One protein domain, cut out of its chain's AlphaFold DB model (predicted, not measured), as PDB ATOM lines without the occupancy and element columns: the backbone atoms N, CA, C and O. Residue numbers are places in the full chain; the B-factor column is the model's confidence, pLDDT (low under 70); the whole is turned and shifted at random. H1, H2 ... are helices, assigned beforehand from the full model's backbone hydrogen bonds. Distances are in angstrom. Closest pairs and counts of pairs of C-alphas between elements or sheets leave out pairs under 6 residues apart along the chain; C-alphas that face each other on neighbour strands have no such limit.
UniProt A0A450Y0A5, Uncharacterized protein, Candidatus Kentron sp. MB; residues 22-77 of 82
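This is residues 22 to 77 of the 82 residues of an uncharacterized protein of Candidatus Kentron sp. MB (UniProt A0A450Y0A5). Three short helices make a small rounded body: H1 crosses H2 nearly at a right angle, and H3 lies beside H2, with few contacts between them. A long loop, residues 36 to 48, leads from H1 to H2. The printed part has 56 residues with three named helices in the order H1, H2, H3 and no named strand, and its class is all helix. It is compact, with a radius of gyration of the C-alphas of 10.1 A and spans of 23 by 22 by 16 A.

H1, residues 26 to 35, touches H2, residues 49 to 57; their closest C-alphas, of Ala 29 and His 49, are 5.9 A apart. Their lines are about perpendicular, at 88 degrees. H3, residues 67 to 75, is close to H2 but not clearly touching; the closest C-alphas, of Pro 51 and Ala 73, are 6.3 A apart. H2 and H3 run the same way at a shallow tilt of 27 degrees. H1 and H3 are apart. In H1, H2 and H3 every O i to N i+4 pair is within hydrogen-bond range.

H1 begins at C-alpha 26 (-42.613, 2.832, 35.687) and is 14.2 A long. H2 measures 12.0 A. H3, 12.5 A, ends at C-alpha 75 (-54.590, -9.217, 22.545).

The C-alphas farthest apart, of Gly 40 and Thr 59, are 27.7 A apart. The printed part has no cut. The link from H1 to H2 is long. No printed residue is under 70 in pLDDT.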
ATOM      1  N   PRO A  22     -46.748   9.496  24.315       95.75
ATOM      2  CA  PRO A  22     -46.678   9.646  25.761       95.75
ATOM      3  C   PRO A  22     -45.856   8.506  26.359       95.75
ATOM      4  O   PRO A  22     -45.995   7.352  25.961       95.75
ATOM      5  N   MET A  23     -45.003   8.840  27.320       95.19
ATOM      6  CA  MET A  23     -44.177   7.860  28.006       95.19
ATOM      7  C   MET A  23     -45.015   7.157  29.076       95.19
ATOM      8  O   MET A  23     -45.520   7.814  29.988       95.19
ATOM      9  N   ALA A  24     -45.150   5.835  28.979       96.88
ATOM     10  CA  ALA A  24     -45.589   5.031  30.115       96.88
ATOM     11  C   ALA A  24     -44.586   5.219  31.263       96.88
ATOM     12  O   ALA A  24     -43.385   5.080  31.055       96.88
ATOM     13  N   THR A  25     -45.057   5.583  32.453       97.88
ATOM     14  CA  THR A  25     -44.193   5.655  33.637       97.88
ATOM     15  C   THR A  25     -43.924   4.254  34.175       97.88
ATOM     16  O   THR A  25     -44.697   3.335  33.905       97.88
ATOM     17  N   ASP A  26     -42.888   4.098  34.998       97.69
ATOM     18  CA  ASP A  26     -42.613   2.832  35.687       97.69
ATOM     19  C   ASP A  26     -43.817   2.343  36.507       97.69
ATOM     20  O   ASP A  26     -44.199   1.175  36.456       97.69
ATOM     21  N   THR A  27     -44.481   3.257  37.222       97.69
ATOM     22  CA  THR A  27     -45.702   2.942  37.977       97.69
ATOM     23  C   THR A  27     -46.810   2.449  37.052       97.69
ATOM     24  O   THR A  27     -47.397   1.401  37.310       97.69
ATOM     25  N   TYR A  28     -47.040   3.148  35.934       96.94
ATOM     26  CA  TYR A  28     -48.031   2.730  34.947       96.94
ATOM     27  C   TYR A  28     -47.677   1.372  34.333       96.94
ATOM     28  O   TYR A  28     -48.561   0.562  34.091       96.94
ATOM     29  N   ALA A  29     -46.393   1.091  34.100       96.56
ATOM     30  CA  ALA A  29     -45.938  -0.193  33.588       96.56
ATOM     31  C   ALA A  29     -46.257  -1.344  34.555       96.56
ATOM     32  O   ALA A  29     -46.749  -2.382  34.114       96.56
ATOM     33  N   LEU A  30     -46.034  -1.163  35.860       96.56
ATOM     34  CA  LEU A  30     -46.380  -2.166  36.872       96.56
ATOM     35  C   LEU A  30     -47.892  -2.409  36.944       96.56
ATOM     36  O   LEU A  30     -48.326  -3.559  36.859       96.56
ATOM     37  N   GLU A  31     -48.687  -1.338  37.008       96.38
ATOM     38  CA  GLU A  31     -50.154  -1.416  36.994       96.38
ATOM     39  C   GLU A  31     -50.666  -2.098  35.718       96.38
ATOM     40  O   GLU A  31     -51.559  -2.941  35.762       96.38
ATOM     41  N   PHE A  32     -50.067  -1.784  34.569       95.31
ATOM     42  CA  PHE A  32     -50.412  -2.371  33.279       95.31
ATOM     43  C   PHE A  32     -50.121  -3.875  33.230       95.31
ATOM     44  O   PHE A  32     -50.929  -4.642  32.700       95.31
ATOM     45  N   ILE A  33     -48.989  -4.320  33.792       95.06
ATOM     46  CA  ILE A  33     -48.656  -5.748  33.880       95.06
ATOM     47  C   ILE A  33     -49.694  -6.489  34.722       95.06
ATOM     48  O   ILE A  33     -50.133  -7.573  34.320       95.06
ATOM     49  N   GLU A  34     -50.060  -5.927  35.875       96.19
ATOM     50  CA  GLU A  34     -51.040  -6.511  36.789       96.19
ATOM     51  C   GLU A  34     -52.429  -6.559  36.144       96.19
ATOM     52  O   GLU A  34     -53.004  -7.639  35.994       96.19
ATOM     53  N   TYR A  35     -52.921  -5.416  35.660       95.62
ATOM     54  CA  TYR A  35     -54.255  -5.267  35.078       95.62
ATOM     55  C   TYR A  35     -54.487  -6.182  33.867       95.62
ATOM     56  O   TYR A  35     -55.572  -6.739  33.696       95.62
ATOM     57  N   HIS A  36     -53.466  -6.380  33.030       94.19
ATOM     58  CA  HIS A  36     -53.554  -7.230  31.840       94.19
ATOM     59  C   HIS A  36     -52.993  -8.651  32.033       94.19
ATOM     60  O   HIS A  36     -52.911  -9.407  31.058       94.19
ATOM     61  N   ALA A  37     -52.605  -9.033  33.257       94.06
ATOM     62  CA  ALA A  37     -52.040 -10.344  33.591       94.06
ATOM     63  C   ALA A  37     -50.895 -10.779  32.642       94.06
ATOM     64  O   ALA A  37     -50.895 -11.878  32.066       94.06
ATOM     65  N   ILE A  38     -49.916  -9.887  32.450       92.50
ATOM     66  CA  ILE A  38     -48.802 -10.063  31.494       92.50
ATOM     67  C   ILE A  38     -47.597 -10.796  32.126       92.50
ATOM     68  O   ILE A  38     -46.657 -11.189  31.432       92.50
ATOM     69  N   MET A  39     -47.643 -11.078  33.432       89.62
ATOM     70  CA  MET A  39     -46.614 -11.864  34.123       89.62
ATOM     71  C   MET A  39     -46.374 -13.226  33.446       89.62
ATOM     72  O   MET A  39     -47.308 -13.916  33.033       89.62
ATOM     73  N   GLY A  40     -45.102 -13.617  33.315       88.94
ATOM     74  CA  GLY A  40     -44.705 -14.909  32.739       88.94
ATOM     75  C   GLY A  40     -44.906 -15.047  31.222       88.94
ATOM     76  O   GLY A  40     -44.799 -16.150  30.693       88.94
ATOM     77  N   ARG A  41     -45.185 -13.956  30.493       87.38
ATOM     78  CA  ARG A  41     -45.398 -13.978  29.029       87.38
ATOM     79  C   ARG A  41     -44.121 -13.849  28.191       87.38
ATOM     80  O   ARG A  41     -44.219 -13.749  26.972       87.38
ATOM     81  N   GLY A  42     -42.945 -13.844  28.822       89.44
ATOM     82  CA  GLY A  42     -41.660 -13.725  28.125       89.44
ATOM     83  C   GLY A  42     -41.394 -12.337  27.531       89.44
ATOM     84  O   GLY A  42     -40.680 -12.244  26.540       89.44
ATOM     85  N   ILE A  43     -41.987 -11.285  28.106       92.69
ATOM     86  CA  ILE A  43     -41.736  -9.878  27.755       92.69
ATOM     87  C   ILE A  43     -40.922  -9.250  28.887       92.69
ATOM     88  O   ILE A  43     -41.262  -9.435  30.058       92.69
ATOM     89  N   GLY A  44     -39.853  -8.529  28.547       92.56
ATOM     90  CA  GLY A  44     -39.054  -7.803  29.529       92.56
ATOM     91  C   GLY A  44     -39.821  -6.629  30.145       92.56
ATOM     92  O   GLY A  44     -40.684  -6.031  29.507       92.56
ATOM     93  N   TYR A  45     -39.474  -6.257  31.381       94.38
ATOM     94  CA  TYR A  45     -40.087  -5.107  32.062       94.38
ATOM     95  C   TYR A  45     -39.959  -3.810  31.247       94.38
ATOM     96  O   TYR A  45     -40.908  -3.044  31.145       94.38
ATOM     97  N   ILE A  46     -38.818  -3.580  30.596       95.06
ATOM     98  CA  ILE A  46     -38.626  -2.387  29.760       95.06
ATOM     99  C   ILE A  46     -39.560  -2.429  28.542       95.06
ATOM    100  O   ILE A  46     -40.244  -1.450  28.259       95.06
ATOM    101  N   ASP A  47     -39.673  -3.579  27.876       94.44
ATOM    102  CA  ASP A  47     -40.468  -3.717  26.651       94.44
ATOM    103  C   ASP A  47     -41.969  -3.498  26.879       94.44
ATOM    104  O   ASP A  47     -42.678  -3.124  25.944       94.44
ATOM    105  N   ILE A  48     -42.466  -3.661  28.113       95.50
ATOM    106  CA  ILE A  48     -43.876  -3.395  28.439       95.50
ATOM    107  C   ILE A  48     -44.260  -1.921  28.297       95.50
ATOM    108  O   ILE A  48     -45.429  -1.593  28.071       95.50
ATOM    109  N   HIS A  49     -43.278  -1.024  28.371       96.88
ATOM    110  CA  HIS A  49     -43.506   0.404  28.218       96.88
ATOM    111  C   HIS A  49     -43.976   0.740  26.801       96.88
ATOM    112  O   HIS A  49     -44.678   1.732  26.620       96.88
ATOM    113  N   LEU A  50     -43.658  -0.091  25.799       96.25
ATOM    114  CA  LEU A  50     -44.095   0.105  24.417       96.25
ATOM    115  C   LEU A  50     -45.625  -0.026  24.259       96.25
ATOM    116  O   LEU A  50     -46.252   0.956  23.852       96.25
ATOM    117  N   PRO A  51     -46.273  -1.164  24.596       95.56
ATOM    118  CA  PRO A  51     -47.727  -1.266  24.539       95.56
ATOM    119  C   PRO A  51     -48.412  -0.326  25.539       95.56
ATOM    120  O   PRO A  51     -49.458   0.222  25.200       95.56
ATOM    121  N   GLY A  52     -47.818  -0.059  26.710       96.38
ATOM    122  CA  GLY A  52     -48.342   0.942  27.647       96.38
ATOM    123  C   GLY A  52     -48.392   2.351  27.040       96.38
ATOM    124  O   GLY A  52     -49.421   3.020  27.087       96.38
ATOM    125  N   SER A  53     -47.316   2.776  26.373       97.12
ATOM    126  CA  SER A  53     -47.239   4.077  25.691       97.12
ATOM    127  C   SER A  53     -48.210   4.162  24.508       97.12
ATOM    128  O   SER A  53     -48.862   5.187  24.309       97.12
ATOM    129  N   ALA A  54     -48.365   3.075  23.742       95.94
ATOM    130  CA  ALA A  54     -49.346   3.002  22.658       95.94
ATOM    131  C   ALA A  54     -50.791   3.120  23.180       95.94
ATOM    132  O   ALA A  54     -51.593   3.854  22.599       95.94
ATOM    133  N   MET A  55     -51.102   2.471  24.309       95.44
ATOM    134  CA  MET A  55     -52.404   2.568  24.976       95.44
ATOM    135  C   MET A  55     -52.706   4.003  25.427       95.44
ATOM    136  O   MET A  55     -53.788   4.525  25.154       95.44
ATOM    137  N   LEU A  56     -51.734   4.671  26.063       96.06
ATOM    138  CA  LEU A  56     -51.864   6.067  26.495       96.06
ATOM    139  C   LEU A  56     -52.084   7.025  25.316       96.06
ATOM    140  O   LEU A  56     -52.857   7.976  25.428       96.06
ATOM    141  N   ALA A  57     -51.434   6.764  24.179       94.69
ATOM    142  CA  ALA A  57     -51.560   7.581  22.976       94.69
ATOM    143  C   ALA A  57     -52.944   7.483  22.313       94.69
ATOM    144  O   ALA A  57     -53.336   8.410  21.607       94.69
ATOM    145  N   LYS A  58     -53.673   6.372  22.512       89.50
ATOM    146  CA  LYS A  58     -54.994   6.026  21.936       89.50
ATOM    147  C   LYS A  58     -55.069   5.921  20.407       89.50
ATOM    148  O   LYS A  58     -55.873   5.151  19.894       89.50
ATOM    149  N   THR A  59     -54.259   6.671  19.669       90.38
ATOM    150  CA  THR A  59     -54.212   6.689  18.199       90.38
ATOM    151  C   THR A  59     -53.017   5.928  17.633       90.38
ATOM    152  O   THR A  59     -52.873   5.827  16.416       90.38
ATOM    153  N   THR A  60     -52.143   5.404  18.494       94.25
ATOM    154  CA  THR A  60     -50.906   4.729  18.092       94.25
ATOM    155  C   THR A  60     -51.084   3.221  18.113       94.25
ATOM    156  O   THR A  60     -51.668   2.660  19.038       94.25
ATOM    157  N   ARG A  61     -50.522   2.557  17.102       95.19
ATOM    158  CA  ARG A  61     -50.404   1.100  17.045       95.19
ATOM    159  C   ARG A  61     -48.943   0.685  17.135       95.19
ATOM    160  O   ARG A  61     -48.056   1.421  16.714       95.19
ATOM    161  N   LEU A  62     -48.704  -0.504  17.672       95.12
ATOM    162  CA  LEU A  62     -47.381  -1.083  17.829       95.12
ATOM    163  C   LEU A  62     -47.091  -2.051  16.681       95.12
ATOM    164  O   LEU A  62     -47.767  -3.071  16.527       95.12
ATOM    165  N   TRP A  63     -46.059  -1.739  15.905       95.25
ATOM    166  CA  TRP A  63     -45.417  -2.679  14.993       95.25
ATOM    167  C   TRP A  63     -44.176  -3.252  15.673       95.25
ATOM    168  O   TRP A  63     -43.394  -2.517  16.274       95.25
ATOM    169  N   THR A  64     -43.997  -4.568  15.615       94.25
ATOM    170  CA  THR A  64     -42.824  -5.228  16.188       94.25
ATOM    171  C   THR A  64     -42.582  -6.581  15.534       94.25
ATOM    172  O   THR A  64     -43.523  -7.287  15.167       94.25
ATOM    173  N   ARG A  65     -41.304  -6.957  15.419       94.69
ATOM    174  CA  ARG A  65     -40.878  -8.308  15.020       94.69
ATOM    175  C   ARG A  65     -40.709  -9.249  16.217       94.69
ATOM    176  O   ARG A  65     -40.525 -10.449  16.016       94.69
ATOM    177  N   ASP A  66     -40.780  -8.727  17.442       94.31
ATOM    178  CA  ASP A  66     -40.778  -9.539  18.655       94.31
ATOM    179  C   ASP A  66     -42.097 -10.317  18.766       94.31
ATOM    180  O   ASP A  66     -43.191  -9.745  18.766       94.31
ATOM    181  N   LYS A  67     -41.999 -11.647  18.853       94.31
ATOM    182  CA  LYS A  67     -43.166 -12.535  18.863       94.31
ATOM    183  C   LYS A  67     -44.006 -12.380  20.131       94.31
ATOM    184  O   LYS A  67     -45.233 -12.363  20.032       94.31
ATOM    185  N   CYS A  68     -43.373 -12.276  21.298       94.12
ATOM    186  CA  CYS A  68     -44.062 -12.159  22.582       94.12
ATOM    187  C   CYS A  68     -44.792 -10.814  22.668       94.12
ATOM    188  O   CYS A  68     -45.982 -10.768  22.993       94.12
ATOM    189  N   LEU A  69     -44.114  -9.736  22.272       95.19
ATOM    190  CA  LEU A  69     -44.680  -8.393  22.253       95.19
ATOM    191  C   LEU A  69     -45.816  -8.267  21.232       95.19
ATOM    192  O   LEU A  69     -46.862  -7.701  21.547       95.19
ATOM    193  N   ALA A  70     -45.669  -8.860  20.042       95.12
ATOM    194  CA  ALA A  70     -46.732  -8.885  19.039       95.12
ATOM    195  C   ALA A  70     -47.982  -9.629  19.535       95.12
ATOM    196  O   ALA A  70     -49.103  -9.201  19.259       95.12
ATOM    197  N   ILE A  71     -47.825 -10.732  20.278       94.44
ATOM    198  CA  ILE A  71     -48.959 -11.456  20.878       94.44
ATOM    199  C   ILE A  71     -49.708 -10.559  21.869       94.44
ATOM    200  O   ILE A  71     -50.937 -10.501  21.819       94.44
ATOM    201  N   VAL A  72     -48.995  -9.846  22.744       94.38
ATOM    202  CA  VAL A  72     -49.621  -8.922  23.702       94.38
ATOM    203  C   VAL A  72     -50.285  -7.748  22.991       94.38
ATOM    204  O   VAL A  72     -51.456  -7.478  23.246       94.38
ATOM    205  N   ALA A  73     -49.609  -7.115  22.032       95.31
ATOM    206  CA  ALA A  73     -50.181  -6.018  21.259       95.31
ATOM    207  C   ALA A  73     -51.473  -6.433  20.536       95.31
ATOM    208  O   ALA A  73     -52.445  -5.683  20.541       95.31
ATOM    209  N   ARG A  74     -51.527  -7.645  19.963       95.00
ATOM    210  CA  ARG A  74     -52.747  -8.172  19.325       95.00
ATOM    211  C   ARG A  74     -53.874  -8.385  20.329       95.00
ATOM    212  O   ARG A  74     -54.987  -7.948  20.069       95.00
ATOM    213  N   LYS A  75     -53.590  -9.004  21.481       93.56
ATOM    214  CA  LYS A  75     -54.590  -9.217  22.545       93.56
ATOM    215  C   LYS A  75     -55.205  -7.913  23.046       93.56
ATOM    216  O   LYS A  75     -56.377  -7.892  23.402       93.56
ATOM    217  N   LEU A  76     -54.414  -6.845  23.063       93.50
ATOM    218  CA  LEU A  76     -54.833  -5.520  23.510       93.50
ATOM    219  C   LEU A  76     -55.412  -4.646  22.385       93.50
ATOM    220  O   LEU A  76     -55.708  -3.483  22.625       93.50
ATOM    221  N   ASN A  77     -55.569  -5.176  21.164       94.81
ATOM    222  CA  ASN A  77     -55.979  -4.422  19.968       94.81
ATOM    223  C   ASN A  77     -55.071  -3.221  19.636       94.81
ATOM    224  O   ASN A  77     -55.486  -2.271  18.978       94.81
TER     225      ASN A  77